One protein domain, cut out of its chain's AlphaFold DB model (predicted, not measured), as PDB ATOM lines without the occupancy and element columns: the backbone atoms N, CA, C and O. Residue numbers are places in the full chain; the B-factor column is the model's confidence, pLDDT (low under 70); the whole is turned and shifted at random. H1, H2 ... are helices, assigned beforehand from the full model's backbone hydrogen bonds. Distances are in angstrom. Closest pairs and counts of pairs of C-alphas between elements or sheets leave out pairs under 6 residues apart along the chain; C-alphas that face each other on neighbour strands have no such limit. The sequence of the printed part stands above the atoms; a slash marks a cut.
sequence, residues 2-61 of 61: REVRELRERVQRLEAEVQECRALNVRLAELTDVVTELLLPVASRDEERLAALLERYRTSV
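This is residues 2 to 61 of the 61 residues of an uncharacterized protein of Nocardioides sp. YIM 123512 (UniProt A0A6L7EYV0). Picture a lopsided helical hairpin: one long helix, H1, and a short helix, H2, that folds back alongside the last third of it. The first part of H1, residues 2 to 22, sticks out as a bare arm and makes much of the length. The printed part has 60 residues with two named helices, H1 then H2, and no named strand: all helix. It is extended, with a radius of gyration of the C-alphas of 18.8 A and spans of 65 by 18 by 9 A.

Find C-alpha 2 at (2.869, 5.840, -41.191); from there H1, residues 2 to 38, runs 54.4 A to C-alpha 38 at (-33.584, 44.814, -30.608). After a short link of 8 residues, H2, residues 47 to 59, runs 18.4 A to C-alpha 59 at (-31.594, 26.558, -25.624).

Look at Val 34 and Leu 53: their C-alphas, the closest of H1 and H2, are 5.9 A apart. The two helices touch, H1 with residues 27 to 38 alone. They form a helical hairpin, running opposite ways at a shallow tilt of 22 degrees. In both H1 and H2, every O i to N i+4 pair is within hydrogen-bond range.

The two C-alphas farthest apart, those of Arg 2 and Ala 43, are 65.3 A apart. Residues 39 to 44 in the link stand free. The printed part has no cut, and its mean pLDDT is 93.8; residue 61, the chain's last, is under 70.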
ATOM      1  N   ARG A   2       2.771   4.744 -42.182       88.12
ATOM      2  CA  ARG A   2       2.869   5.840 -41.191       88.12
ATOM      3  C   ARG A   2       2.272   7.166 -41.681       88.12
ATOM      4  O   ARG A   2       1.413   7.721 -41.014       88.12
ATOM      5  N   GLU A   3       2.641   7.587 -42.884       94.56
ATOM      6  CA  GLU A   3       2.148   8.827 -43.502       94.56
ATOM      7  C   GLU A   3       0.617   8.850 -43.656       94.56
ATOM      8  O   GLU A   3      -0.041   9.822 -43.307       94.56
ATOM      9  N   VAL A   4       0.018   7.727 -44.068       96.38
ATOM     10  CA  VAL A   4      -1.448   7.589 -44.163       96.38
ATOM     11  C   VAL A   4      -2.121   7.729 -42.792       96.38
ATOM     12  O   VAL A   4      -3.215   8.280 -42.703       96.38
ATOM     13  N   ARG A   5      -1.490   7.245 -41.713       96.81
ATOM     14  CA  ARG A   5      -2.018   7.401 -40.349       96.81
ATOM     15  C   ARG A   5      -1.953   8.862 -39.897       96.81
ATOM     16  O   ARG A   5      -2.962   9.384 -39.440       96.81
ATOM     17  N   GLU A   6      -0.815   9.520 -40.097       97.38
ATOM     18  CA  GLU A   6      -0.625  10.935 -39.748       97.38
ATOM     19  C   GLU A   6      -1.607  11.841 -40.511       97.38
ATOM     20  O   GLU A   6      -2.190  12.760 -39.934       97.38
ATOM     21  N   LEU A   7      -1.865  11.549 -41.791       97.94
ATOM     22  CA  LEU A   7      -2.874  12.259 -42.580       97.94
ATOM     23  C   LEU A   7      -4.295  12.041 -42.046       97.94
ATOM     24  O   LEU A   7      -5.045  13.007 -41.940       97.94
ATOM     25  N   ARG A   8      -4.667  10.812 -41.665       97.75
ATOM     26  CA  ARG A   8      -5.994  10.528 -41.087       97.75
ATOM     27  C   ARG A   8      -6.225  11.274 -39.777       97.75
ATOM     28  O   ARG A   8      -7.285  11.858 -39.597       97.75
ATOM     29  N   GLU A   9      -5.229  11.304 -38.897       98.00
ATOM     30  CA  GLU A   9      -5.312  12.050 -37.637       98.00
ATOM     31  C   GLU A   9      -5.443  13.559 -37.873       98.00
ATOM     32  O   GLU A   9      -6.205  14.237 -37.187       98.00
ATOM     33  N   ARG A  10      -4.721  14.100 -38.863       98.19
ATOM     34  CA  ARG A  10      -4.855  15.511 -39.255       98.19
ATOM     35  C   ARG A  10      -6.248  15.817 -39.794       98.19
ATOM     36  O   ARG A  10      -6.816  16.827 -39.398       98.19
ATOM     37  N   VAL A  11      -6.792  14.961 -40.657       98.38
ATOM     38  CA  VAL A  11      -8.149  15.130 -41.197       98.38
ATOM     39  C   VAL A  11      -9.184  15.095 -40.079       98.38
ATOM     40  O   VAL A  11      -9.997  16.001 -40.014       98.38
ATOM     41  N   GLN A  12      -9.098  14.147 -39.142       98.44
ATOM     42  CA  GLN A  12     -10.031  14.085 -38.011       98.44
ATOM     43  C   GLN A  12     -10.014  15.354 -37.150       98.44
ATOM     44  O   GLN A  12     -11.068  15.820 -36.724       98.44
ATOM     45  N   ARG A  13      -8.832  15.939 -36.907       98.44
ATOM     46  CA  ARG A  13      -8.732  17.219 -36.185       98.44
ATOM     47  C   ARG A  13      -9.377  18.362 -36.962       98.44
ATOM     48  O   ARG A  13     -10.173  19.096 -36.396       98.44
ATOM     49  N   LEU A  14      -9.087  18.465 -38.259       98.56
ATOM     50  CA  LEU A  14      -9.686  19.491 -39.116       98.56
ATOM     51  C   LEU A  14     -11.207  19.332 -39.218       98.56
ATOM     52  O   LEU A  14     -11.929  20.320 -39.195       98.56
ATOM     53  N   GLU A  15     -11.712  18.102 -39.299       98.56
ATOM     54  CA  GLU A  15     -13.150  17.829 -39.297       98.56
ATOM     55  C   GLU A  15     -13.802  18.284 -37.988       98.56
ATOM     56  O   GLU A  15     -14.858  18.916 -38.031       98.56
ATOM     57  N   ALA A  16     -13.164  18.028 -36.841       98.38
ATOM     58  CA  ALA A  16     -13.644  18.502 -35.545       98.38
ATOM     59  C   ALA A  16     -13.675  20.040 -35.473       98.38
ATOM     60  O   ALA A  16     -14.709  20.610 -35.124       98.38
ATOM     61  N   GLU A  17     -12.594  20.708 -35.885       98.25
ATOM     62  CA  GLU A  17     -12.507  22.176 -35.938       98.25
ATOM     63  C   GLU A  17     -13.569  22.782 -36.875       98.25
ATOM     64  O   GLU A  17     -14.199  23.789 -36.550       98.25
ATOM     65  N   VAL A  18     -13.834  22.153 -38.028       98.38
ATOM     66  CA  VAL A  18     -14.886  22.587 -38.962       98.38
ATOM     67  C   VAL A  18     -16.280  22.432 -38.353       98.38
ATOM     68  O   VAL A  18     -17.112  23.330 -38.519       98.38
ATOM     69  N   GLN A  19     -16.563  21.329 -37.651       97.81
ATOM     70  CA  GLN A  19     -17.857  21.166 -36.977       97.81
ATOM     71  C   GLN A  19     -18.046  22.197 -35.860       97.81
ATOM     72  O   GLN A  19     -19.134  22.761 -35.740       97.81
ATOM     73  N   GLU A  20     -16.994  22.505 -35.103       97.19
ATOM     74  CA  GLU A  20     -17.018  23.569 -34.097       97.19
ATOM     75  C   GLU A  20     -17.286  24.939 -34.738       97.19
ATOM     76  O   GLU A  20     -18.207  25.648 -34.330       97.19
ATOM     77  N   CYS A  21     -16.569  25.283 -35.813       97.31
ATOM     78  CA  CYS A  21     -16.794  26.525 -36.554       97.31
ATOM     79  C   CYS A  21     -18.230  26.628 -37.079       97.31
ATOM     80  O   CYS A  21     -18.843  27.696 -37.042       97.31
ATOM     81  N   ARG A  22     -18.797  25.519 -37.565       96.69
ATOM     82  CA  ARG A  22     -20.190  25.474 -38.017       96.69
ATOM     83  C   ARG A  22     -21.158  25.737 -36.864       96.69
ATOM     84  O   ARG A  22     -22.081  26.529 -37.043       96.69
ATOM     85  N   ALA A  23     -20.943  25.121 -35.702       94.88
ATOM     86  CA  ALA A  23     -21.768  25.349 -34.517       94.88
ATOM     87  C   ALA A  23     -21.708  26.816 -34.054       94.88
ATOM     88  O   ALA A  23     -22.743  27.427 -33.787       94.88
ATOM     89  N   LEU A  24     -20.512  27.414 -34.044       95.88
ATOM     90  CA  LEU A  24     -20.325  28.827 -33.707       95.88
ATOM     91  C   LEU A  24     -21.022  29.763 -34.702       95.88
ATOM     92  O   LEU A  24     -21.670  30.719 -34.285       95.88
ATOM     93  N   ASN A  25     -20.949  29.477 -36.004       96.06
ATOM     94  CA  ASN A  25     -21.629  30.281 -37.022       96.06
ATOM     95  C   ASN A  25     -23.157  30.235 -36.886       96.06
ATOM     96  O   ASN A  25     -23.812  31.258 -37.076       96.06
ATOM     97  N   VAL A  26     -23.731  29.084 -36.521       95.75
ATOM     98  CA  VAL A  26     -25.172  28.985 -36.228       95.75
ATOM     99  C   VAL A  26     -25.537  29.872 -35.036       95.75
ATOM    100  O   VAL A  26     -26.454  30.682 -35.143       95.75
ATOM    101  N   ARG A  27     -24.768  29.804 -33.943       93.62
ATOM    102  CA  ARG A  27     -24.982  30.669 -32.769       93.62
ATOM    103  C   ARG A  27     -24.858  32.154 -33.100       93.62
ATOM    104  O   ARG A  27     -25.633  32.966 -32.604       93.62
ATOM    105  N   LEU A  28     -23.888  32.519 -33.935       96.25
ATOM    106  CA  LEU A  28     -23.706  33.898 -34.376       96.25
ATOM    107  C   LEU A  28     -24.912  34.393 -35.187       96.25
ATOM    108  O   LEU A  28     -25.346  35.528 -34.995       96.25
ATOM    109  N   ALA A  29     -25.470  33.551 -36.059       96.38
ATOM    110  CA  ALA A  29     -26.681  33.879 -36.805       96.38
ATOM    111  C   ALA A  29     -27.878  34.093 -35.862       96.38
ATOM    112  O   ALA A  29     -28.561  35.107 -35.967       96.38
ATOM    113  N   GLU A  30     -28.074  33.210 -34.879       95.19
ATOM    114  CA  GLU A  30     -29.136  33.355 -33.871       95.19
ATOM    115  C   GLU A  30     -28.994  34.637 -33.044       95.19
ATOM    116  O   GLU A  30     -29.973  35.349 -32.823       95.19
ATOM    117  N   LEU A  31     -27.775  34.971 -32.620       96.12
ATOM    118  CA  LEU A  31     -27.507  36.222 -31.914       96.12
ATOM    119  C   LEU A  31     -27.778  37.441 -32.805       96.12
ATOM    120  O   LEU A  31     -28.316  38.444 -32.338       96.12
ATOM    121  N   THR A  32     -27.427  37.357 -34.088       96.31
ATOM    122  CA  THR A  32     -27.687  38.428 -35.059       96.31
ATOM    123  C   THR A  32     -29.188  38.648 -35.248       96.31
ATOM    124  O   THR A  32     -29.612  39.801 -35.310       96.31
ATOM    125  N   ASP A  33     -30.001  37.586 -35.256       93.88
ATOM    126  CA  ASP A  33     -31.466  37.699 -35.289       93.88
ATOM    127  C   ASP A  33     -31.990  38.475 -34.067       93.88
ATOM    128  O   ASP A  33     -32.772  39.416 -34.218       93.88
ATOM    129  N   VAL A  34     -31.520  38.131 -32.860       94.06
ATOM    130  CA  VAL A  34     -31.898  38.822 -31.610       94.06
ATOM    131  C   VAL A  34     -31.512  40.302 -31.662       94.06
ATOM    132  O   VAL A  34     -32.328  41.171 -31.360       94.06
ATOM    133  N   VAL A  35     -30.271  40.604 -32.054       95.19
ATOM    134  CA  VAL A  35     -29.785  41.988 -32.150       95.19
ATOM    135  C   VAL A  35     -30.585  42.773 -33.187       95.19
ATOM    136  O   VAL A  35     -30.947  43.917 -32.928       95.19
ATOM    137  N   THR A  36     -30.907  42.164 -34.328       93.62
ATOM    138  CA  THR A  36     -31.703  42.802 -35.386       93.62
ATOM    139  C   THR A  36     -33.077  43.227 -34.867       93.62
ATOM    140  O   THR A  36     -33.494  44.358 -35.109       93.62
ATOM    141  N   GLU A  37     -33.750  42.371 -34.097       91.44
ATOM    142  CA  GLU A  37     -35.048  42.691 -33.491       91.44
ATOM    143  C   GLU A  37     -34.926  43.789 -32.412       91.44
ATOM    144  O   GLU A  37     -35.746  44.706 -32.336       91.44
ATOM    145  N   LEU A  38     -33.852  43.776 -31.614       91.81
ATOM    146  CA  LEU A  38     -33.584  44.814 -30.608       91.81
ATOM    147  C   LEU A  38     -33.272  46.191 -31.211       91.81
ATOM    148  O   LEU A  38     -33.510  47.208 -30.557       91.81
ATOM    149  N   LEU A  39     -32.759  46.249 -32.439       92.88
ATOM    150  CA  LEU A  39     -32.509  47.512 -33.136       92.88
ATOM    151  C   LEU A  39     -33.793  48.173 -33.657       92.88
ATOM    152  O   LEU A  39     -33.768  49.364 -33.975       92.88
ATOM    153  N   LEU A  40     -34.918  47.449 -33.720       91.31
ATOM    154  CA  LEU A  40     -36.197  48.053 -34.080       91.31
ATOM    155  C   LEU A  40     -36.653  49.045 -32.996       91.31
ATOM    156  O   LEU A  40     -36.502  48.771 -31.796       91.31
ATOM    157  N   PRO A  41     -37.249  50.190 -33.390       91.38
ATOM    158  CA  PRO A  41     -37.922  51.078 -32.454       91.38
ATOM    159  C   PRO A  41     -38.970  50.307 -31.651       91.38
ATOM    160  O   PRO A  41     -39.693  49.494 -32.219       91.38
ATOM    161  N   VAL A  42     -39.110  50.604 -30.357       85.69
ATOM    162  CA  VAL A  42     -40.022  49.875 -29.448       85.69
ATOM    163  C   VAL A  42     -41.457  49.802 -29.988       85.69
ATOM    164  O   VAL A  42     -42.107  48.776 -29.867       85.69
ATOM    165  N   ALA A  43     -41.937  50.859 -30.652       85.00
ATOM    166  CA  ALA A  43     -43.278  50.900 -31.244       85.00
ATOM    167  C   ALA A  43     -43.484  49.948 -32.441       85.00
ATOM    168  O   ALA A  43     -44.613  49.759 -32.885       85.00
ATOM    169  N   SER A  44     -42.408  49.398 -33.001       87.31
ATOM    170  CA  SER A  44     -42.413  48.515 -34.175       87.31
ATOM    171  C   SER A  44     -41.772  47.158 -33.894       87.31
ATOM    172  O   SER A  44     -41.652  46.349 -34.810       87.31
ATOM    173  N   ARG A  45     -41.332  46.932 -32.655       91.25
ATOM    174  CA  ARG A  45     -40.718  45.687 -32.219       91.25
ATOM    175  C   ARG A  45     -41.797  44.659 -31.922       91.25
ATOM    176  O   ARG A  45     -42.782  44.966 -31.251       91.25
ATOM    177  N   ASP A  46     -41.575  43.440 -32.383       92.31
ATOM    178  CA  ASP A  46     -42.416  42.307 -32.035       92.31
ATOM    179  C   ASP A  46     -41.852  41.638 -30.771       92.31
ATOM    180  O   ASP A  46     -40.874  40.888 -30.807       92.31
ATOM    181  N   GLU A  47     -42.450  41.954 -29.621       92.69
ATOM    182  CA  GLU A  47     -42.013  41.437 -28.318       92.69
ATOM    183  C   GLU A  47     -42.214  39.913 -28.191       92.69
ATOM    184  O   GLU A  47     -41.415  39.241 -27.533       92.69
ATOM    185  N   GLU A  48     -43.226  39.336 -28.853       94.50
ATOM    186  CA  GLU A  48     -43.437  37.882 -28.866       94.50
ATOM    187  C   GLU A  48     -42.342  37.186 -29.680       94.50
ATOM    188  O   GLU A  48     -41.740  36.202 -29.231       94.50
ATOM    189  N   ARG A  49     -42.020  37.735 -30.854       93.19
ATOM    190  CA  ARG A  49     -40.916  37.250 -31.685       93.19
ATOM    191  C   ARG A  49     -39.573  37.389 -30.978       93.19
ATOM    192  O   ARG A  49     -38.770  36.455 -31.031       93.19
ATOM    193  N   LEU A  50     -39.321  38.510 -30.303       94.12
ATOM    194  CA  LEU A  50     -38.097  38.709 -29.530       94.12
ATOM    195  C   LEU A  50     -37.970  37.666 -28.414       94.12
ATOM    196  O   LEU A  50     -36.904  37.066 -28.257       94.12
ATOM    197  N   ALA A  51     -39.049  37.404 -27.670       94.88
ATOM    198  CA  ALA A  51     -39.059  36.375 -26.636       94.88
ATOM    199  C   ALA A  51     -38.737  34.983 -27.212       94.88
ATOM    200  O   ALA A  51     -37.915  34.260 -26.647       94.88
ATOM    201  N   ALA A  52     -39.306  34.637 -28.370       95.19
ATOM    202  CA  ALA A  52     -39.020  33.375 -29.051       95.19
ATOM    203  C   ALA A  52     -37.555  33.269 -29.525       95.19
ATOM    204  O   ALA A  52     -36.930  32.218 -29.367       95.19
ATOM    205  N   LEU A  53     -36.984  34.349 -30.073       94.69
ATOM    206  CA  LEU A  53     -35.575  34.394 -30.483       94.69
ATOM    207  C   LEU A  53     -34.629  34.240 -29.283       94.69
ATOM    208  O   LEU A  53     -33.647  33.501 -29.366       94.69
ATOM    209  N   LEU A  54     -34.943  34.888 -28.158       94.19
ATOM    210  CA  LEU A  54     -34.177  34.770 -26.916       94.19
ATOM    211  C   LEU A  54     -34.220  33.351 -26.346       94.19
ATOM    212  O   LEU A  54     -33.191  32.847 -25.896       94.19
ATOM    213  N   GLU A  55     -35.379  32.697 -26.380       95.06
ATOM    214  CA  GLU A  55     -35.511  31.313 -25.918       95.06
ATOM    215  C   GLU A  55     -34.733  30.342 -26.814       95.06
ATOM    216  O   GLU A  55     -34.007  29.477 -26.317       95.06
ATOM    217  N   ARG A  56     -34.793  30.529 -28.140       92.06
ATOM    218  CA  ARG A  56     -34.016  29.723 -29.094       92.06
ATOM    219  C   ARG A  56     -32.510  29.873 -28.867       92.06
ATOM    220  O   ARG A  56     -31.798  28.877 -28.835       92.06
ATOM    221  N   TYR A  57     -32.034  31.097 -28.641       90.81
ATOM    222  CA  TYR A  57     -30.621  31.356 -28.358       90.81
ATOM    223  C   TYR A  57     -30.156  30.752 -27.021       90.81
ATOM    224  O   TYR A  57     -29.035  30.266 -26.910       90.81
ATOM    225  N   ARG A  58     -31.007  30.754 -25.985       90.56
ATOM    226  CA  ARG A  58     -30.675  30.162 -24.674       90.56
ATOM    227  C   ARG A  58     -30.636  28.640 -24.697       90.56
ATOM    228  O   ARG A  58     -29.859  28.049 -23.958       90.56
ATOM    229  N   THR A  59     -31.485  28.020 -25.511       90.06
ATOM    230  CA  THR A  59     -31.594  26.558 -25.624       90.06
ATOM    231  C   THR A  59     -30.586  25.953 -26.599       90.06
ATOM    232  O   THR A  59     -30.364  24.745 -26.558       90.06
ATOM    233  N   SER A  60     -29.918  26.765 -27.429       78.88
ATOM    234  CA  SER A  60     -28.776  26.333 -28.249       78.88
ATOM    235  C   SER A  60     -27.452  26.226 -27.461       78.88
ATOM    236  O   SER A  60     -26.386  25.995 -28.053       78.88
ATOM    237  N   VAL A  61     -27.516  26.378 -26.126       59.59
ATOM    238  CA  VAL A  61     -26.413  26.247 -25.154       59.59
ATOM    239  C   VAL A  61     -26.189  24.809 -24.716       59.59
ATOM    240  O   VAL A  61     -27.141  24.180 -24.209       59.59
TER     241      VAL A  61